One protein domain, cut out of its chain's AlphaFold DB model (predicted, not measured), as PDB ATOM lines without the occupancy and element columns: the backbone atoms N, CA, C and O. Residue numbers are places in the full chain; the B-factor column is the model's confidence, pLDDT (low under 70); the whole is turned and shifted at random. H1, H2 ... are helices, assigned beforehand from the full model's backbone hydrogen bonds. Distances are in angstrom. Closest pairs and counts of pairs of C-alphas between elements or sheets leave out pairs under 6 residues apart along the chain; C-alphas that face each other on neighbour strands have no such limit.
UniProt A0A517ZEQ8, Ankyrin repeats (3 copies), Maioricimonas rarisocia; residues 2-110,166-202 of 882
ATOM      1  N   ASN A   2      58.424 -30.696   9.725       75.00
ATOM      2  CA  ASN A   2      59.176 -30.249  10.921       75.00
ATOM      3  C   ASN A   2      59.080 -28.734  11.195       75.00
ATOM      4  O   ASN A   2      58.911 -28.342  12.339       75.00
ATOM      5  N   ALA A   3      59.112 -27.896  10.152       79.25
ATOM      6  CA  ALA A   3      58.924 -26.446  10.287       79.25
ATOM      7  C   ALA A   3      57.494 -26.042  10.698       79.25
ATOM      8  O   ALA A   3      57.313 -25.017  11.337       79.25
ATOM      9  N   LEU A   4      56.484 -26.846  10.345       85.56
ATOM     10  CA  LEU A   4      55.096 -26.610  10.751       85.56
ATOM     11  C   LEU A   4      54.893 -26.985  12.218       85.56
ATOM     12  O   LEU A   4      54.280 -26.229  12.955       85.56
ATOM     13  N   ARG A   5      55.468 -28.115  12.645       83.88
ATOM     14  CA  ARG A   5      55.448 -28.544  14.045       83.88
ATOM     15  C   ARG A   5      56.128 -27.519  14.953       83.88
ATOM     16  O   ARG A   5      55.542 -27.144  15.954       83.88
ATOM     17  N   ASP A   6      57.306 -27.028  14.563       87.19
ATOM     18  CA  ASP A   6      58.018 -25.959  15.282       87.19
ATOM     19  C   ASP A   6      57.187 -24.666  15.375       87.19
ATOM     20  O   ASP A   6      57.132 -24.031  16.423       87.19
ATOM     21  N   TYR A   7      56.485 -24.304  14.298       89.62
ATOM     22  CA  TYR A   7      55.610 -23.131  14.260       89.62
ATOM     23  C   TYR A   7      54.336 -23.298  15.112       89.62
ATOM     24  O   TYR A   7      53.935 -22.364  15.805       89.62
ATOM     25  N   ALA A   8      53.713 -24.478  15.098       86.50
ATOM     26  CA  ALA A   8      52.531 -24.791  15.904       86.50
ATOM     27  C   ALA A   8      52.854 -24.839  17.407       86.50
ATOM     28  O   ALA A   8      52.107 -24.294  18.221       86.50
ATOM     29  N   GLU A   9      53.998 -25.430  17.753       85.75
ATOM     30  CA  GLU A   9      54.546 -25.471  19.111       85.75
ATOM     31  C   GLU A   9      54.896 -24.061  19.609       85.75
ATOM     32  O   GLU A   9      54.545 -23.682  20.724       85.75
ATOM     33  N   TRP A  10      55.497 -23.223  18.760       90.88
ATOM     34  CA  TRP A  10      55.703 -21.811  19.078       90.88
ATOM     35  C   TRP A  10      54.387 -21.074  19.375       90.88
ATOM     36  O   TRP A  10      54.305 -20.357  20.371       90.88
ATOM     37  N   CYS A  11      53.346 -21.264  18.555       87.50
ATOM     38  CA  CYS A  11      52.047 -20.615  18.759       87.50
ATOM     39  C   CYS A  11      51.416 -20.971  20.119       87.50
ATOM     40  O   CYS A  11      50.752 -20.125  20.722       87.50
ATOM     41  N   GLN A  12      51.641 -22.195  20.610       83.81
ATOM     42  CA  GLN A  12      51.181 -22.640  21.926       83.81
ATOM     43  C   GLN A  12      51.849 -21.823  23.045       83.81
ATOM     44  O   GLN A  12      51.164 -21.166  23.827       83.81
ATOM     45  N   PHE A  13      53.183 -21.762  23.063       86.88
ATOM     46  CA  PHE A  13      53.939 -21.059  24.112       86.88
ATOM     47  C   PHE A  13      53.895 -19.529  24.007       86.88
ATOM     48  O   PHE A  13      54.064 -18.818  25.006       86.88
ATOM     49  N   ALA A  14      53.655 -19.009  22.804       86.12
ATOM     50  CA  ALA A  14      53.409 -17.593  22.558       86.12
ATOM     51  C   ALA A  14      52.029 -17.131  23.056       86.12
ATOM     52  O   ALA A  14      51.758 -15.932  23.037       86.12
ATOM     53  N   GLY A  15      51.164 -18.046  23.512       80.38
ATOM     54  CA  GLY A  15      49.831 -17.699  23.996       80.38
ATOM     55  C   GLY A  15      48.882 -17.271  22.874       80.38
ATOM     56  O   GLY A  15      47.954 -16.509  23.121       80.38
ATOM     57  N   ILE A  16      49.080 -17.767  21.645       83.38
ATOM     58  CA  ILE A  16      48.237 -17.411  20.492       83.38
ATOM     59  C   ILE A  16      46.904 -18.170  20.494       83.38
ATOM     60  O   ILE A  16      45.944 -17.704  19.896       83.38
ATOM     61  N   TYR A  17      46.798 -19.333  21.140       74.38
ATOM     62  CA  TYR A  17      45.515 -20.042  21.258       74.38
ATOM     63  C   TYR A  17      45.284 -20.808  22.580       74.38
ATOM     64  O   TYR A  17      44.582 -21.818  22.539       74.38
ATOM     65  N   PRO A  18      45.828 -20.372  23.736       55.59
ATOM     66  CA  PRO A  18      46.024 -21.204  24.926       55.59
ATOM     67  C   PRO A  18      44.759 -21.909  25.426       55.59
ATOM     68  O   PRO A  18      44.891 -23.015  25.931       55.59
ATOM     69  N   ARG A  19      43.552 -21.369  25.190       58.47
ATOM     70  CA  ARG A  19      42.289 -22.130  25.187       58.47
ATOM     71  C   ARG A  19      41.218 -21.353  24.415       58.47
ATOM     72  O   ARG A  19      40.894 -20.228  24.767       58.47
ATOM     73  N   ASN A  20      40.689 -21.937  23.339       61.22
ATOM     74  CA  ASN A  20      39.535 -21.398  22.612       61.22
ATOM     75  C   ASN A  20      38.329 -22.298  22.877       61.22
ATOM     76  O   ASN A  20      38.468 -23.518  22.780       61.22
ATOM     77  N   PHE A  21      37.171 -21.703  23.163       57.53
ATOM     78  CA  PHE A  21      35.922 -22.425  23.442       57.53
ATOM     79  C   PHE A  21      35.410 -23.217  22.232       57.53
ATOM     80  O   PHE A  21      34.719 -24.219  22.392       57.53
ATOM     81  N   SER A  22      35.787 -22.786  21.025       69.06
ATOM     82  CA  SER A  22      35.447 -23.425  19.755       69.06
ATOM     83  C   SER A  22      36.613 -23.372  18.753       69.06
ATOM     84  O   SER A  22      37.576 -22.607  18.912       69.06
ATOM     85  N   HIS A  23      36.544 -24.162  17.678       74.50
ATOM     86  CA  HIS A  23      37.483 -24.029  16.557       74.50
ATOM     87  C   HIS A  23      37.273 -22.706  15.800       74.50
ATOM     88  O   HIS A  23      38.233 -22.137  15.283       74.50
ATOM     89  N   GLY A  24      36.051 -22.175  15.768       76.31
ATOM     90  CA  GLY A  24      35.709 -20.869  15.219       76.31
ATOM     91  C   GLY A  24      36.431 -19.738  15.947       76.31
ATOM     92  O   GLY A  24      37.076 -18.916  15.291       76.31
ATOM     93  N   ASP A  25      36.397 -19.735  17.282       75.62
ATOM     94  CA  ASP A  25      37.166 -18.793  18.109       75.62
ATOM     95  C   ASP A  25      38.663 -18.924  17.831       75.62
ATOM     96  O   ASP A  25      39.329 -17.934  17.536       75.62
ATOM     97  N   ARG A  26      39.178 -20.160  17.788       80.69
ATOM     98  CA  ARG A  26      40.585 -20.431  17.463       80.69
ATOM     99  C   ARG A  26      40.999 -19.838  16.124       80.69
ATOM    100  O   ARG A  26      42.054 -19.217  16.016       80.69
ATOM    101  N   TYR A  27      40.162 -19.990  15.102       87.31
ATOM    102  CA  TYR A  27      40.447 -19.471  13.766       87.31
ATOM    103  C   TYR A  27      40.356 -17.944  13.708       87.31
ATOM    104  O   TYR A  27      41.107 -17.329  12.946       87.31
ATOM    105  N   ARG A  28      39.487 -17.314  14.514       85.06
ATOM    106  CA  ARG A  28      39.477 -15.851  14.686       85.06
ATOM    107  C   ARG A  28      40.789 -15.383  15.308       85.06
ATOM    108  O   ARG A  28      41.445 -14.518  14.732       85.06
ATOM    109  N   THR A  29      41.239 -16.038  16.374       83.38
ATOM    110  CA  THR A  29      42.506 -15.709  17.034       83.38
ATOM    111  C   THR A  29      43.708 -15.904  16.101       83.38
ATOM    112  O   THR A  29      44.606 -15.059  16.063       83.38
ATOM    113  N   TYR A  30      43.711 -16.949  15.262       88.81
ATOM    114  CA  TYR A  30      44.721 -17.117  14.207       88.81
ATOM    115  C   TYR A  30      44.686 -15.988  13.180       88.81
ATOM    116  O   TYR A  30      45.736 -15.465  12.819       88.81
ATOM    117  N   ALA A  31      43.501 -15.598  12.711       86.81
ATOM    118  CA  ALA A  31      43.358 -14.523  11.733       86.81
ATOM    119  C   ALA A  31      43.776 -13.147  12.283       86.81
ATOM    120  O   ALA A  31      44.238 -12.303  11.515       86.81
ATOM    121  N   GLU A  32      43.623 -12.917  13.587       87.69
ATOM    122  CA  GLU A  32      44.036 -11.679  14.256       87.69
ATOM    123  C   GLU A  32      45.551 -11.601  14.472       87.69
ATOM    124  O   GLU A  32      46.146 -10.531  14.322       87.69
ATOM    125  N   ASN A  33      46.185 -12.732  14.799       87.00
ATOM    126  CA  ASN A  33      47.576 -12.748  15.253       87.00
ATOM    127  C   ASN A  33      48.579 -13.204  14.182       87.00
ATOM    128  O   ASN A  33      49.740 -12.783  14.211       87.00
ATOM    129  N   LEU A  34      48.174 -14.033  13.221       91.69
ATOM    130  CA  LEU A  34      49.084 -14.692  12.280       91.69
ATOM    131  C   LEU A  34      48.945 -14.154  10.854       91.69
ATOM    132  O   LEU A  34      47.961 -13.515  10.482       91.69
ATOM    133  N   SER A  35      49.953 -14.421  10.024       93.56
ATOM    134  CA  SER A  35      49.851 -14.200   8.582       93.56
ATOM    135  C   SER A  35      48.785 -15.106   7.962       93.56
ATOM    136  O   SER A  35      48.412 -16.143   8.514       93.56
ATOM    137  N   GLN A  36      48.331 -14.757   6.754       92.19
ATOM    138  CA  GLN A  36      47.403 -15.605   6.005       92.19
ATOM    139  C   GLN A  36      47.982 -17.012   5.774       92.19
ATOM    140  O   GLN A  36      47.241 -17.992   5.845       92.19
ATOM    141  N   ALA A  37      49.298 -17.112   5.549       91.94
ATOM    142  CA  ALA A  37      49.989 -18.384   5.389       91.94
ATOM    143  C   ALA A  37      50.060 -19.190   6.694       91.94
ATOM    144  O   ALA A  37      49.798 -20.391   6.676       91.94
ATOM    145  N   GLY A  38      50.348 -18.538   7.825       91.62
ATOM    146  CA  GLY A  38      50.339 -19.173   9.146       91.62
ATOM    147  C   GLY A  38      48.955 -19.698   9.532       91.62
ATOM    148  O   GLY A  38      48.815 -20.859   9.912       91.62
ATOM    149  N   CYS A  39      47.919 -18.878   9.339       92.75
ATOM    150  CA  CYS A  39      46.529 -19.250   9.600       92.75
ATOM    151  C   CYS A  39      46.080 -20.434   8.725       92.75
ATOM    152  O   CYS A  39      45.583 -21.430   9.246       92.75
ATOM    153  N   ALA A  40      46.323 -20.389   7.407       94.06
ATOM    154  CA  ALA A  40      45.973 -21.496   6.514       94.06
ATOM    155  C   ALA A  40      46.718 -22.795   6.869       94.06
ATOM    156  O   ALA A  40      46.120 -23.870   6.840       94.06
ATOM    157  N   ALA A  41      48.001 -22.702   7.230       93.25
ATOM    158  CA  ALA A  41      48.796 -23.865   7.598       93.25
ATOM    159  C   ALA A  41      48.287 -24.537   8.883       93.25
ATOM    160  O   ALA A  41      48.142 -25.757   8.894       93.25
ATOM    161  N   LEU A  42      47.963 -23.760   9.925       92.31
ATOM    162  CA  LEU A  42      47.439 -24.296  11.188       92.31
ATOM    163  C   LEU A  42      46.021 -24.853  11.050       92.31
ATOM    164  O   LEU A  42      45.735 -25.909  11.596       92.31
ATOM    165  N   ILE A  43      45.143 -24.208  10.274       92.06
ATOM    166  CA  ILE A  43      43.779 -24.712  10.043       92.06
ATOM    167  C   ILE A  43      43.797 -26.090   9.369       92.06
ATOM    168  O   ILE A  43      43.033 -26.978   9.751       92.06
ATOM    169  N   VAL A  44      44.655 -26.281   8.357       92.00
ATOM    170  CA  VAL A  44      44.776 -27.581   7.680       92.00
ATOM    171  C   VAL A  44      45.461 -28.612   8.581       92.00
ATOM    172  O   VAL A  44      45.077 -29.781   8.548       92.00
ATOM    173  N   ASP A  45      46.444 -28.205   9.385       90.12
ATOM    174  CA  ASP A  45      47.094 -29.100  10.348       90.12
ATOM    175  C   ASP A  45      46.102 -29.593  11.410       90.12
ATOM    176  O   ASP A  45      45.953 -30.801  11.577       90.12
ATOM    177  N   ASP A  46      45.334 -28.688  12.026       86.06
ATOM    178  CA  ASP A  46      44.249 -29.008  12.966       86.06
ATOM    179  C   ASP A  46      43.244 -29.984  12.338       86.06
ATOM    180  O   ASP A  46      42.841 -30.972  12.962       86.06
ATOM    181  N   PHE A  47      42.864 -29.750  11.076       87.19
ATOM    182  CA  PHE A  47      41.986 -30.659  10.346       87.19
ATOM    183  C   PHE A  47      42.602 -32.058  10.235       87.19
ATOM    184  O   PHE A  47      41.963 -33.032  10.626       87.19
ATOM    185  N   LEU A  48      43.840 -32.182   9.750       85.75
ATOM    186  CA  LEU A  48      44.501 -33.480   9.581       85.75
ATOM    187  C   LEU A  48      44.701 -34.205  10.917       85.75
ATOM    188  O   LEU A  48      44.507 -35.419  10.991       85.75
ATOM    189  N   GLN A  49      45.036 -33.473  11.981       80.44
ATOM    190  CA  GLN A  49      45.180 -34.035  13.323       80.44
ATOM    191  C   GLN A  49      43.865 -34.597  13.873       80.44
ATOM    192  O   GLN A  49      43.915 -35.569  14.628       80.44
ATOM    193  N   SER A  50      42.717 -34.039  13.472       73.75
ATOM    194  CA  SER A  50      41.386 -34.550  13.832       73.75
ATOM    195  C   SER A  50      40.932 -35.762  13.002       73.75
ATOM    196  O   SER A  50      39.983 -36.435  13.384       73.75
ATOM    197  N   GLN A  51      41.599 -36.065  11.879       75.06
ATOM    198  CA  GLN A  51      41.185 -37.080  10.894       75.06
ATOM    199  C   GLN A  51      42.203 -38.237  10.777       75.06
ATOM    200  O   GLN A  51      42.533 -38.698   9.683       75.06
ATOM    201  N   ARG A  52      42.746 -38.715  11.910       57.72
ATOM    202  CA  ARG A  52      43.843 -39.714  11.943       57.72
ATOM    203  C   ARG A  52      43.475 -41.097  11.383       57.72
ATOM    204  O   ARG A  52      44.382 -41.846  11.028       57.72
ATOM    205  N   ALA A  53      42.187 -41.429  11.300       58.09
ATOM    206  CA  ALA A  53      41.683 -42.703  10.774       58.09
ATOM    207  C   ALA A  53      41.237 -42.641   9.295       58.09
ATOM    208  O   ALA A  53      40.791 -43.651   8.757       58.09
ATOM    209  N   GLY A  54      41.384 -41.481   8.641       70.19
ATOM    210  CA  GLY A  54      40.869 -41.189   7.298       70.19
ATOM    211  C   GLY A  54      39.970 -39.949   7.298       70.19
ATOM    212  O   GLY A  54      39.539 -39.494   8.354       70.19
ATOM    213  N   ILE A  55      39.730 -39.357   6.122       79.94
ATOM    214  CA  ILE A  55      38.931 -38.126   6.009       79.94
ATOM    215  C   ILE A  55      37.441 -38.477   6.001       79.94
ATOM    216  O   ILE A  55      36.922 -38.938   4.984       79.94
ATOM    217  N   ASP A  56      36.742 -38.178   7.096       77.69
ATOM    218  CA  ASP A  56      35.282 -38.244   7.180       77.69
ATOM    219  C   ASP A  56      34.685 -36.838   7.328       77.69
ATOM    220  O   ASP A  56      34.514 -36.287   8.418       77.69
ATOM    221  N   LEU A  57      34.323 -36.247   6.187       78.38
ATOM    222  CA  LEU A  57      33.726 -34.911   6.142       78.38
ATOM    223  C   LEU A  57      32.317 -34.846   6.740       78.38
ATOM    224  O   LEU A  57      31.873 -33.747   7.075       78.38
ATOM    225  N   LYS A  58      31.604 -35.977   6.843       72.44
ATOM    226  CA  LYS A  58      30.274 -36.012   7.464       72.44
ATOM    227  C   LYS A  58      30.414 -35.956   8.975       72.44
ATOM    228  O   LYS A  58      29.750 -35.137   9.600       72.44
ATOM    229  N   ASN A  59      31.320 -36.756   9.535       68.56
ATOM    230  CA  ASN A  59      31.604 -36.722  10.964       68.56
ATOM    231  C   ASN A  59      32.217 -35.376  11.386       68.56
ATOM    232  O   ASN A  59      31.761 -34.771  12.349       68.56
ATOM    233  N   TRP A  60      33.157 -34.835  10.598       73.88
ATOM    234  CA  TRP A  60      33.755 -33.514  10.846       73.88
ATOM    235  C   TRP A  60      32.734 -32.360  10.848       73.88
ATOM    236  O   TRP A  60      32.952 -31.355  11.527       73.88
ATOM    237  N   ARG A  61      31.629 -32.494  10.093       70.00
ATOM    238  CA  ARG A  61      30.499 -31.547  10.114       70.00
ATOM    239  C   ARG A  61      29.491 -31.810  11.234       70.00
ATOM    240  O   ARG A  61      28.651 -30.942  11.457       70.00
ATOM    241  N   SER A  62      29.556 -32.963  11.899       59.91
ATOM    242  CA  SER A  62      28.620 -33.338  12.955       59.91
ATOM    243  C   SER A  62      28.939 -32.635  14.284       59.91
ATOM    244  O   SER A  62      30.058 -32.178  14.512       59.91
ATOM    245  N   TYR A  63      27.927 -32.535  15.150       48.44
ATOM    246  CA  TYR A  63      27.882 -31.713  16.371       48.44
ATOM    247  C   TYR A  63      28.983 -31.961  17.426       48.44
ATOM    248  O   TYR A  63      29.130 -31.155  18.343       48.44
ATOM    249  N   ASP A  64      29.804 -33.004  17.293       45.78
ATOM    250  CA  ASP A  64      30.779 -33.438  18.311       45.78
ATOM    251  C   ASP A  64      31.956 -32.447  18.521       45.78
ATOM    252  O   ASP A  64      32.931 -32.754  19.200       45.78
ATOM    253  N   VAL A  65      31.868 -31.231  17.960       49.69
ATOM    254  CA  VAL A  65      32.885 -30.169  18.009       49.69
ATOM    255  C   VAL A  65      32.356 -28.826  18.581       49.69
ATOM    256  O   VAL A  65      32.988 -27.790  18.403       49.69
ATOM    257  N   TYR A  66      31.227 -28.815  19.307       50.50
ATOM    258  CA  TYR A  66      30.733 -27.655  20.091       50.50
ATOM    259  C   TYR A  66      30.557 -26.327  19.313       50.50
ATOM    260  O   TYR A  66      30.971 -25.263  19.771       50.50
ATOM    261  N   GLU A  67      29.915 -26.336  18.139       61.44
ATOM    262  CA  GLU A  67      29.667 -25.103  17.369       61.44
ATOM    263  C   GLU A  67      28.260 -25.053  16.769       61.44
ATOM    264  O   GLU A  67      27.845 -25.959  16.048       61.44
ATOM    265  N   ILE A  68      27.535 -23.954  17.010       54.19
ATOM    266  CA  ILE A  68      26.187 -23.723  16.470       54.19
ATOM    267  C   ILE A  68      26.091 -22.390  15.722       54.19
ATOM    268  O   ILE A  68      26.773 -21.413  16.030       54.19
ATOM    269  N   GLY A  69      25.214 -22.332  14.717       63.94
ATOM    270  CA  GLY A  69      24.870 -21.092  14.019       63.94
ATOM    271  C   GLY A  69      26.040 -20.427  13.274       63.94
ATOM    272  O   GLY A  69      26.567 -20.963  12.294       63.94
ATOM    273  N   GLY A  70      26.385 -19.203  13.684       62.03
ATOM    274  CA  GLY A  70      27.357 -18.349  12.993       62.03
ATOM    275  C   GLY A  70      28.791 -18.884  13.018       62.03
ATOM    276  O   GLY A  70      29.487 -18.776  12.007       62.03
ATOM    277  N   ASP A  71      29.206 -19.510  14.121       68.81
ATOM    278  CA  ASP A  71      30.580 -20.000  14.298       68.81
ATOM    279  C   ASP A  71      30.872 -21.243  13.451       68.81
ATOM    280  O   ASP A  71      31.915 -21.305  12.799       68.81
ATOM    281  N   LEU A  72      29.907 -22.160  13.324       73.38
ATOM    282  CA  LEU A  72      30.020 -23.315  12.425       73.38
ATOM    283  C   LEU A  72      30.171 -22.870  10.960       73.38
ATOM    284  O   LEU A  72      31.029 -23.361  10.222       73.38
ATOM    285  N   THR A  73      29.362 -21.891  10.539       77.94
ATOM    286  CA  THR A  73      29.441 -21.320   9.183       77.94
ATOM    287  C   THR A  73      30.798 -20.661   8.945       77.94
ATOM    288  O   THR A  73      31.396 -20.823   7.877       77.94
ATOM    289  N   PHE A  74      31.301 -19.930   9.945       81.88
ATOM    290  CA  PHE A  74      32.608 -19.291   9.890       81.88
ATOM    291  C   PHE A  74      33.732 -20.324   9.752       81.88
ATOM    292  O   PHE A  74      34.539 -20.208   8.827       81.88
ATOM    293  N   ARG A  75      33.750 -21.364  10.594       84.88
ATOM    294  CA  ARG A  75      34.747 -22.440  10.542       84.88
ATOM    295  C   ARG A  75      34.781 -23.124   9.180       84.88
ATOM    296  O   ARG A  75      35.849 -23.197   8.579       84.88
ATOM    297  N   ILE A  76      33.627 -23.560   8.667       85.06
ATOM    298  CA  ILE A  76      33.506 -24.219   7.352       85.06
ATOM    299  C   ILE A  76      34.167 -23.380   6.258       85.06
ATOM    300  O   ILE A  76      34.933 -23.899   5.441       85.06
ATOM    301  N   GLU A  77      33.871 -22.081   6.233       88.50
ATOM    302  CA  GLU A  77      34.383 -21.197   5.193       88.50
ATOM    303  C   GLU A  77      35.891 -20.953   5.334       88.50
ATOM    304  O   GLU A  77      36.597 -20.910   4.323       88.50
ATOM    305  N   GLN A  78      36.414 -20.832   6.559       91.31
ATOM    306  CA  GLN A  78      37.858 -20.690   6.773       91.31
ATOM    307  C   GLN A  78      38.622 -21.975   6.442       91.31
ATOM    308  O   GLN A  78      39.646 -21.906   5.762       91.31
ATOM    309  N   THR A  79      38.108 -23.149   6.821       90.56
ATOM    310  CA  THR A  79      38.705 -24.442   6.454       90.56
ATOM    311  C   THR A  79      38.751 -24.621   4.938       90.56
ATOM    312  O   THR A  79      39.788 -24.989   4.386       90.56
ATOM    313  N   ALA A  80      37.670 -24.289   4.228       90.75
ATOM    314  CA  ALA A  80      37.646 -24.392   2.772       90.75
ATOM    315  C   ALA A  80      38.645 -23.434   2.091       90.75
ATOM    316  O   ALA A  80      39.342 -23.834   1.157       90.75
ATOM    317  N   LYS A  81      38.776 -22.194   2.583       93.19
ATOM    318  CA  LYS A  81      39.796 -21.242   2.102       93.19
ATOM    319  C   LYS A  81      41.220 -21.728   2.362       93.19
ATOM    320  O   LYS A  81      42.087 -21.542   1.508       93.19
ATOM    321  N   ALA A  82      41.469 -22.341   3.516       94.50
ATOM    322  CA  ALA A  82      42.777 -22.887   3.852       94.50
ATOM    323  C   ALA A  82      43.162 -24.035   2.900       94.50
ATOM    324  O   ALA A  82      44.273 -24.050   2.368       94.50
ATOM    325  N   PHE A  83      42.218 -24.927   2.577       95.69
ATOM    326  CA  PHE A  83      42.428 -25.972   1.572       95.69
ATOM    327  C   PHE A  83      42.690 -25.426   0.164       95.69
ATOM    328  O   PHE A  83      43.582 -25.912  -0.532       95.69
ATOM    329  N   GLU A  84      41.965 -24.388  -0.257       95.00
ATOM    330  CA  GLU A  84      42.233 -23.706  -1.530       95.00
ATOM    331  C   GLU A  84      43.642 -23.106  -1.571       95.00
ATOM    332  O   GLU A  84      44.327 -23.232  -2.588       95.00
ATOM    333  N   ALA A  85      44.093 -22.503  -0.466       94.06
ATOM    334  CA  ALA A  85      45.411 -21.886  -0.366       94.06
ATOM    335  C   ALA A  85      46.550 -22.902  -0.543       94.06
ATOM    336  O   ALA A  85      47.524 -22.605  -1.235       94.06
ATOM    337  N   ILE A  86      46.408 -24.112   0.012       94.62
ATOM    338  CA  ILE A  86      47.415 -25.174  -0.140       94.62
ATOM    339  C   ILE A  86      47.295 -25.951  -1.461       94.62
ATOM    340  O   ILE A  86      48.125 -26.810  -1.748       94.62
ATOM    341  N   GLY A  87      46.281 -25.663  -2.282       92.44
ATOM    342  CA  GLY A  87      46.066 -26.334  -3.563       92.44
ATOM    343  C   GLY A  87      45.311 -27.663  -3.475       92.44
ATOM    344  O   GLY A  87      45.521 -28.522  -4.331       92.44
ATOM    345  N   ALA A  88      44.416 -27.822  -2.493       93.25
ATOM    346  CA  ALA A  88      43.503 -28.961  -2.338       93.25
ATOM    347  C   ALA A  88      42.038 -28.560  -2.662       93.25
ATOM    348  O   ALA A  88      41.195 -28.437  -1.770       93.25
ATOM    349  N   PRO A  89      41.700 -28.271  -3.935       91.19
ATOM    350  CA  PRO A  89      40.409 -27.686  -4.291       91.19
ATOM    351  C   PRO A  89      39.230 -28.663  -4.192       91.19
ATOM    352  O   PRO A  89      38.091 -28.203  -4.073       91.19
ATOM    353  N   ARG A  90      39.450 -29.986  -4.266       90.62
ATOM    354  CA  ARG A  90      38.335 -30.946  -4.256       90.62
ATOM    355  C   ARG A  90      37.749 -31.089  -2.854       90.62
ATOM    356  O   ARG A  90      36.539 -30.929  -2.691       90.62
ATOM    357  N   VAL A  91      38.593 -31.262  -1.839       88.31
ATOM    358  CA  VAL A  91      38.179 -31.261  -0.431       88.31
ATOM    359  C   VAL A  91      37.593 -29.901  -0.031       88.31
ATOM    360  O   VAL A  91      36.554 -29.865   0.619       88.31
ATOM    361  N   ALA A  92      38.141 -28.781  -0.520       89.75
ATOM    362  CA  ALA A  92      37.587 -27.446  -0.264       89.75
ATOM    363  C   ALA A  92      36.150 -27.272  -0.788       89.75
ATOM    364  O   ALA A  92      35.289 -26.703  -0.113       89.75
ATOM    365  N   ALA A  93      35.866 -27.762  -1.999       87.44
ATOM    366  CA  ALA A  93      34.518 -27.740  -2.563       87.44
ATOM    367  C   ALA A  93      33.570 -28.674  -1.794       87.44
ATOM    368  O   ALA A  93      32.396 -28.348  -1.576       87.44
ATOM    369  N   ARG A  94      34.081 -29.827  -1.349       85.06
ATOM    370  CA  ARG A  94      33.289 -30.833  -0.646       85.06
ATOM    371  C   ARG A  94      32.932 -30.406   0.779       85.06
ATOM    372  O   ARG A  94      31.763 -30.491   1.147       85.06
ATOM    373  N   VAL A  95      33.874 -29.828   1.524       84.62
ATOM    374  CA  VAL A  95      33.667 -29.284   2.882       84.62
ATOM    375  C   VAL A  95      32.557 -28.234   2.922       84.62
ATOM    376  O   VAL A  95      31.851 -28.146   3.919       84.62
ATOM    377  N   ARG A  96      32.338 -27.465   1.846       83.19
ATOM    378  CA  ARG A  96      31.229 -26.496   1.769       83.19
ATOM    379  C   ARG A  96      29.862 -27.141   1.519       83.19
ATOM    380  O   ARG A  96      28.849 -26.564   1.909       83.19
ATOM    381  N   THR A  97      29.818 -28.317   0.895       79.56
ATOM    382  CA  THR A  97      28.595 -28.911   0.319       79.56
ATOM    383  C   THR A  97      28.100 -30.182   1.014       79.56
ATOM    384  O   THR A  97      27.000 -30.629   0.711       79.56
ATOM    385  N   VAL A  98      28.870 -30.778   1.926       74.94
ATOM    386  CA  VAL A  98      28.486 -32.004   2.658       74.94
ATOM    387  C   VAL A  98      27.357 -31.744   3.661       74.94
ATOM    388  O   VAL A  98      27.577 -31.123   4.684       74.94
ATOM    389  N   GLU A  99      26.138 -32.201   3.420       63.59
ATOM    390  CA  GLU A  99      25.049 -32.012   4.395       63.59
ATOM    391  C   GLU A  99      25.274 -32.853   5.669       63.59
ATOM    392  O   GLU A  99      25.643 -34.027   5.574       63.59
ATOM    393  N   ASP A 100      25.072 -32.244   6.848       60.09
ATOM    394  CA  ASP A 100      24.989 -32.969   8.122       60.09
ATOM    395  C   ASP A 100      23.565 -33.510   8.276       60.09
ATOM    396  O   ASP A 100      22.619 -32.757   8.503       60.09
ATOM    397  N   ASN A 101      23.427 -34.822   8.116       54.50
ATOM    398  CA  ASN A 101      22.161 -35.533   8.273       54.50
ATOM    399  C   ASN A 101      22.086 -36.278   9.612       54.50
ATOM    400  O   ASN A 101      21.232 -37.149   9.766       54.50
ATOM    401  N   SER A 102      22.992 -35.992  10.554       56.47
ATOM    402  CA  SER A 102      22.933 -36.575  11.890       56.47
ATOM    403  C   SER A 102      21.714 -36.052  12.649       56.47
ATOM    404  O   SER A 102      21.314 -34.897  12.492       56.47
ATOM    405  N   ILE A 103      21.128 -36.896  13.501       53.12
ATOM    406  CA  ILE A 103      19.944 -36.517  14.282       53.12
ATOM    407  C   ILE A 103      20.263 -35.331  15.212       53.12
ATOM    408  O   ILE A 103      19.442 -34.432  15.349       53.12
ATOM    409  N   GLY A 104      21.483 -35.246  15.758       52.03
ATOM    410  CA  GLY A 104      21.949 -34.079  16.523       52.03
ATOM    411  C   GLY A 104      22.013 -32.785  15.696       52.03
ATOM    412  O   GLY A 104      21.570 -31.736  16.160       52.03
ATOM    413  N   GLY A 105      22.483 -32.856  14.444       53.66
ATOM    414  CA  GLY A 105      22.473 -31.721  13.513       53.66
ATOM    415  C   GLY A 105      21.060 -31.290  13.100       53.66
ATOM    416  O   GLY A 105      20.772 -30.092  13.034       53.66
ATOM    417  N   GLN A 106      20.153 -32.252  12.893       55.44
ATOM    418  CA  GLN A 106      18.737 -32.007  12.584       55.44
ATOM    419  C   GLN A 106      17.982 -31.399  13.780       55.44
ATOM    420  O   GLN A 106      17.261 -30.419  13.607       55.44
ATOM    421  N   LEU A 107      18.215 -31.902  14.997       51.56
ATOM    422  CA  LEU A 107      17.650 -31.371  16.246       51.56
ATOM    423  C   LEU A 107      18.066 -29.915  16.495       51.56
ATOM    424  O   LEU A 107      17.226 -29.078  16.828       51.56
ATOM    425  N   MET A 108      19.344 -29.582  16.292       50.25
ATOM    426  CA  MET A 108      19.855 -28.230  16.551       50.25
ATOM    427  C   MET A 108      19.458 -27.212  15.472       50.25
ATOM    428  O   MET A 108      19.247 -26.046  15.802       50.25
ATOM    429  N   GLN A 109      19.272 -27.621  14.208       50.75
ATOM    430  CA  GLN A 109      18.670 -26.756  13.175       50.75
ATOM    431  C   GLN A 109      17.205 -26.395  13.474       50.75
ATOM    432  O   GLN A 109      16.707 -25.389  12.968       50.75
ATOM    433  N   MET A 110      16.527 -27.202  14.294       48.19
ATOM    434  CA  MET A 110      15.115 -27.058  14.654       48.19
ATOM    435  C   MET A 110      14.888 -26.406  16.028       48.19
ATOM    436  O   MET A 110      13.752 -26.049  16.351       48.19
ATOM    437  N   SER A 166      43.232 -37.361  -0.806       85.81
ATOM    438  CA  SER A 166      43.550 -38.223   0.345       85.81
ATOM    439  C   SER A 166      44.312 -37.450   1.428       85.81
ATOM    440  O   SER A 166      44.989 -36.459   1.137       85.81
ATOM    441  N   ALA A 167      44.283 -37.932   2.676       85.00
ATOM    442  CA  ALA A 167      45.029 -37.314   3.779       85.00
ATOM    443  C   ALA A 167      46.532 -37.165   3.458       85.00
ATOM    444  O   ALA A 167      47.122 -36.116   3.714       85.00
ATOM    445  N   ASP A 168      47.128 -38.160   2.792       85.81
ATOM    446  CA  ASP A 168      48.527 -38.136   2.346       85.81
ATOM    447  C   ASP A 168      48.797 -37.128   1.216       85.81
ATOM    448  O   ASP A 168      49.911 -36.607   1.075       85.81
ATOM    449  N   GLU A 169      47.818 -36.863   0.350       88.06
ATOM    450  CA  GLU A 169      47.909 -35.807  -0.663       88.06
ATOM    451  C   GLU A 169      47.826 -34.425  -0.018       88.06
ATOM    452  O   GLU A 169      48.681 -33.582  -0.298       88.06
ATOM    453  N   ILE A 170      46.870 -34.219   0.891       91.44
ATOM    454  CA  ILE A 170      46.718 -32.967   1.642       91.44
ATOM    455  C   ILE A 170      47.974 -32.691   2.475       91.44
ATOM    456  O   ILE A 170      48.508 -31.587   2.414       91.44
ATOM    457  N   ALA A 171      48.514 -33.686   3.185       89.62
ATOM    458  CA  ALA A 171      49.737 -33.534   3.974       89.62
ATOM    459  C   ALA A 171      50.955 -33.166   3.105       89.62
ATOM    460  O   ALA A 171      51.782 -32.339   3.500       89.62
ATOM    461  N   ARG A 172      51.066 -33.728   1.890       91.44
ATOM    462  CA  ARG A 172      52.120 -33.355   0.927       91.44
ATOM    463  C   ARG A 172      51.946 -31.932   0.397       91.44
ATOM    464  O   ARG A 172      52.939 -31.215   0.277       91.44
ATOM    465  N   LEU A 173      50.713 -31.525   0.097       95.00
ATOM    466  CA  LEU A 173      50.384 -30.167  -0.343       95.00
ATOM    467  C   LEU A 173      50.668 -29.139   0.757       95.00
ATOM    468  O   LEU A 173      51.345 -28.145   0.505       95.00
ATOM    469  N   LEU A 174      50.258 -29.427   1.993       94.56
ATOM    470  CA  LEU A 174      50.563 -28.621   3.170       94.56
ATOM    471  C   LEU A 174      52.076 -28.499   3.390       94.56
ATOM    472  O   LEU A 174      52.582 -27.404   3.623       94.56
ATOM    473  N   ALA A 175      52.827 -29.596   3.260       91.94
ATOM    474  CA  ALA A 175      54.282 -29.559   3.392       91.94
ATOM    475  C   ALA A 175      54.943 -28.658   2.333       91.94
ATOM    476  O   ALA A 175      55.840 -27.888   2.681       91.94
ATOM    477  N   ALA A 176      54.487 -28.723   1.078       92.88
ATOM    478  CA  ALA A 176      54.973 -27.858   0.002       92.88
ATOM    479  C   ALA A 176      54.582 -26.385   0.222       92.88
ATOM    480  O   ALA A 176      55.390 -25.491  -0.029       92.88
ATOM    481  N   TYR A 177      53.373 -26.131   0.732       95.38
ATOM    482  CA  TYR A 177      52.902 -24.794   1.087       95.38
ATOM    483  C   TYR A 177      53.757 -24.173   2.199       95.38
ATOM    484  O   TYR A 177      54.269 -23.066   2.047       95.38
ATOM    485  N   VAL A 178      54.007 -24.914   3.281       93.56
ATOM    486  CA  VAL A 178      54.857 -24.462   4.396       93.56
ATOM    487  C   VAL A 178      56.285 -24.169   3.934       93.56
ATOM    488  O   VAL A 178      56.886 -23.199   4.391       93.56
ATOM    489  N   GLU A 179      56.841 -24.965   3.017       92.56
ATOM    490  CA  GLU A 179      58.171 -24.700   2.452       92.56
ATOM    491  C   GLU A 179      58.186 -23.424   1.595       92.56
ATOM    492  O   GLU A 179      59.095 -22.604   1.728       92.56
ATOM    493  N   ALA A 180      57.159 -23.216   0.766       93.12
ATOM    494  CA  ALA A 180      57.028 -22.024  -0.070       93.12
ATOM    495  C   ALA A 180      56.810 -20.731   0.741       93.12
ATOM    496  O   ALA A 180      57.240 -19.664   0.302       93.12
ATOM    497  N   HIS A 181      56.186 -20.828   1.920       94.88
ATOM    498  CA  HIS A 181      55.844 -19.697   2.791       94.88
ATOM    499  C   HIS A 181      56.697 -19.612   4.072       94.88
ATOM    500  O   HIS A 181      56.359 -18.884   5.005       94.88
ATOM    501  N   ALA A 182      57.838 -20.306   4.127       90.75
ATOM    502  CA  ALA A 182      58.678 -20.383   5.326       90.75
ATOM    503  C   ALA A 182      59.151 -19.013   5.858       90.75
ATOM    504  O   ALA A 182      59.362 -18.851   7.060       90.75
ATOM    505  N   ASP A 183      59.321 -18.021   4.980       91.12
ATOM    506  CA  ASP A 183      59.718 -16.667   5.378       91.12
ATOM    507  C   ASP A 183      58.576 -15.886   6.048       91.12
ATOM    508  O   ASP A 183      58.839 -15.104   6.961       91.12
ATOM    509  N   GLU A 184      57.319 -16.127   5.656       92.31
ATOM    510  CA  GLU A 184      56.138 -15.512   6.282       92.31
ATOM    511  C   GLU A 184      55.900 -16.075   7.686       92.31
ATOM    512  O   GLU A 184      55.744 -15.307   8.634       92.31
ATOM    513  N   LEU A 185      55.990 -17.401   7.843       91.88
ATOM    514  CA  LEU A 185      55.894 -18.060   9.150       91.88
ATOM    515  C   LEU A 185      56.997 -17.561  10.097       91.88
ATOM    516  O   LEU A 185      56.735 -17.210  11.245       91.88
ATOM    517  N   ARG A 186      58.236 -17.431   9.602       89.31
ATOM    518  CA  ARG A 186      59.342 -16.885  10.406       89.31
ATOM    519  C   ARG A 186      59.121 -15.414  10.780       89.31
ATOM    520  O   ARG A 186      59.552 -14.991  11.852       89.31
ATOM    521  N   ALA A 187      58.464 -14.632   9.924       90.69
ATOM    522  CA  ALA A 187      58.124 -13.243  10.220       90.69
ATOM    523  C   ALA A 187      57.045 -13.122  11.310       90.69
ATOM    524  O   ALA A 187      57.105 -12.185  12.105       90.69
ATOM    525  N   ASP A 188      56.097 -14.062  11.386       91.69
ATOM    526  CA  ASP A 188      55.120 -14.113  12.483       91.69
ATOM    527  C   ASP A 188      55.804 -14.385  13.829       91.69
ATOM    528  O   ASP A 188      55.581 -13.637  14.781       91.69
ATOM    529  N   MET A 189      56.724 -15.358  13.877       89.31
ATOM    530  CA  MET A 189      57.525 -15.648  15.077       89.31
ATOM    531  C   MET A 189      58.352 -14.439  15.532       89.31
ATOM    532  O   MET A 189      58.472 -14.153  16.718       89.31
ATOM    533  N   GLN A 190      58.908 -13.676  14.587       88.38
ATOM    534  CA  GLN A 190      59.653 -12.453  14.906       88.38
ATOM    535  C   GLN A 190      58.759 -11.312  15.406       88.38
ATOM    536  O   GLN A 190      59.218 -10.503  16.209       88.38
ATOM    537  N   ARG A 191      57.513 -11.217  14.923       88.75
ATOM    538  CA  ARG A 191      56.569 -10.155  15.305       88.75
ATOM    539  C   ARG A 191      56.172 -10.258  16.775       88.75
ATOM    540  O   ARG A 191      56.078  -9.236  17.445       88.75
ATOM    541  N   HIS A 192      55.941 -11.481  17.231       84.88
ATOM    542  CA  HIS A 192      55.416 -11.789  18.561       84.88
ATOM    543  C   HIS A 192      56.501 -12.254  19.542       84.88
ATOM    544  O   HIS A 192      56.253 -12.329  20.739       84.88
ATOM    545  N   GLY A 193      57.719 -12.497  19.048       87.50
ATOM    546  CA  GLY A 193      58.816 -13.058  19.831       87.50
ATOM    547  C   GLY A 193      58.685 -14.574  19.986       87.50
ATOM    548  O   GLY A 193      57.611 -15.142  19.817       87.50
ATOM    549  N   ASP A 194      59.799 -15.240  20.295       88.62
ATOM    550  CA  ASP A 194      59.821 -16.676  20.579       88.62
ATOM    551  C   ASP A 194      60.180 -16.898  22.058       88.62
ATOM    552  O   ASP A 194      61.368 -16.831  22.400       88.62
ATOM    553  N   PRO A 195      59.184 -17.151  22.933       86.12
ATOM    554  CA  PRO A 195      59.402 -17.357  24.367       86.12
ATOM    555  C   PRO A 195      60.393 -18.484  24.667       86.12
ATOM    556  O   PRO A 195      61.125 -18.426  25.649       86.12
ATOM    557  N   ARG A 196      60.512 -19.471  23.769       88.69
ATOM    558  CA  ARG A 196      61.445 -20.603  23.905       88.69
ATOM    559  C   ARG A 196      62.915 -20.175  23.867       88.69
ATOM    560  O   ARG A 196      63.804 -20.960  24.187       88.69
ATOM    561  N   THR A 197      63.192 -18.946  23.429       87.06
ATOM    562  CA  THR A 197      64.545 -18.371  23.388       87.06
ATOM    563  C   THR A 197      64.906 -17.583  24.649       87.06
ATOM    564  O   THR A 197      66.041 -17.111  24.771       87.06
ATOM    565  N   GLU A 198      63.971 -17.444  25.592       87.94
ATOM    566  CA  GLU A 198      64.183 -16.732  26.848       87.94
ATOM    567  C   GLU A 198      65.077 -17.544  27.811       87.94
ATOM    568  O   GLU A 198      64.972 -18.773  27.885       87.94
ATOM    569  N   PRO A 199      66.002 -16.901  28.552       84.38
ATOM    570  CA  PRO A 199      66.842 -17.608  29.516       84.38
ATOM    571  C   PRO A 199      65.999 -18.215  30.645       84.38
ATOM    572  O   PRO A 199      65.373 -17.475  31.395       84.38
ATOM    573  N   GLY A 200      66.050 -19.540  30.802       84.38
ATOM    574  CA  GLY A 200      65.288 -20.251  31.835       84.38
ATOM    575  C   GLY A 200      63.865 -20.631  31.424       84.38
ATOM    576  O   GLY A 200      63.074 -20.935  32.301       84.38
ATOM    577  N   PHE A 201      63.543 -20.614  30.125       88.19
ATOM    578  CA  PHE A 201      62.267 -21.116  29.619       88.19
ATOM    579  C   PHE A 201      62.041 -22.581  30.020       88.19
ATOM    580  O   PHE A 201      62.806 -23.462  29.614       88.19
ATOM    581  N   ASP A 202      60.965 -22.812  30.763       88.44
ATOM    582  CA  ASP A 202      60.393 -24.121  31.039       88.44
ATOM    583  C   ASP A 202      59.002 -24.193  30.369       88.44
ATOM    584  O   ASP A 202      58.182 -23.288  30.567       88.44
TER     585      ASP A 202
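AT A GLANCE: This is residues 2 to 110 and 166 to 202 of the 882 residues of the protein "Ankyrin repeats (3 copies)" of Maioricimonas rarisocia (UniProt A0A517ZEQ8). Helix H3 forms the core, with H2 and H8 running nearly alongside it and H5 crossing it on one side, H6 folding back along H5 away from H3, while H1 and H9, side by side, lie on the side of H3 away from H5, H3 meeting H9 with residues 37 to 38 alone. H7 lies far out at one end of the long axis, touching no helix, and the tail after H9 reaches the other end. The printed part has 146 residues with nine named helices, H1 to H9 in order, and no named strand, and the class is all helix. The whole is compact, with a radius of gyration of the C-alphas of 16.0 A, but its outline is elongated, spanning 54 by 30 by 25 A.

IN THESE COORDINATES: H1, residues 2 to 13, begins at C-alpha 2 (59.176, -30.249, 10.921) and is 16.9 A long. H2, residues 23 to 33, measures 15.2 A, and H3, residues 36 to 50, measures 21.4 A. The short H4 spans residues 57 to 61. H5, residues 70 to 86, is the longest helix at 24.9 A and begins at C-alpha 70 (27.357, -18.349, 12.993). H6 is residues 89 to 97 and H7 residues 103 to 110. H8, residues 167 to 180, measures 19.8 A. H9, residues 182 to 192, measures 16.1 A and ends at C-alpha 192 (55.416, -11.789, 18.561).

HOW THE PARTS SIT: H3 and H5 are the hub, touching four helices each. With residues 39 to 44 alone H3 touches H5, about perpendicular at 74 degrees; the closest C-alphas, of Ala 40 and Ala 82, are 4.4 A apart. H2 and H3 form a helical hairpin at 25 degrees, closest at the C-alphas of Tyr 30 and Cys 39, 5.4 A. H8 touches H3 at a shallow tilt of 24 degrees, opposite ways, closest at the C-alphas of Ala 41 and Leu 174, 6.7 A. H5 and H6 form a second helical hairpin at 13 degrees, closest at the C-alphas of Ala 80 and Ala 92, 4.3 A. H1 and H9 touch at a shallow tilt of 15 degrees, the same way, closest at the C-alphas of Tyr 7 and Leu 185, 7.2 A. H4 is close to H6 but not clearly touching. H7 is apart from H5. Every O i to N i+4 pair is within hydrogen-bond range in H1, H2, H3, H4, H5, H7, H8 and H9; in H6 it is 3 of 5.

THE WHOLE: The C-alphas farthest apart, of Met 110 and Pro 199, are 54.6 A apart. Residues 111 to 165 are not printed, and C-alphas 110 and 166 are 33.7 A apart across the cut. Of the links that are printed whole, none is long. The mean pLDDT of the printed part is 80.6; residues 18 to 22, 52 to 53, 59, 62 to 71 and 99 to 110 are under 70.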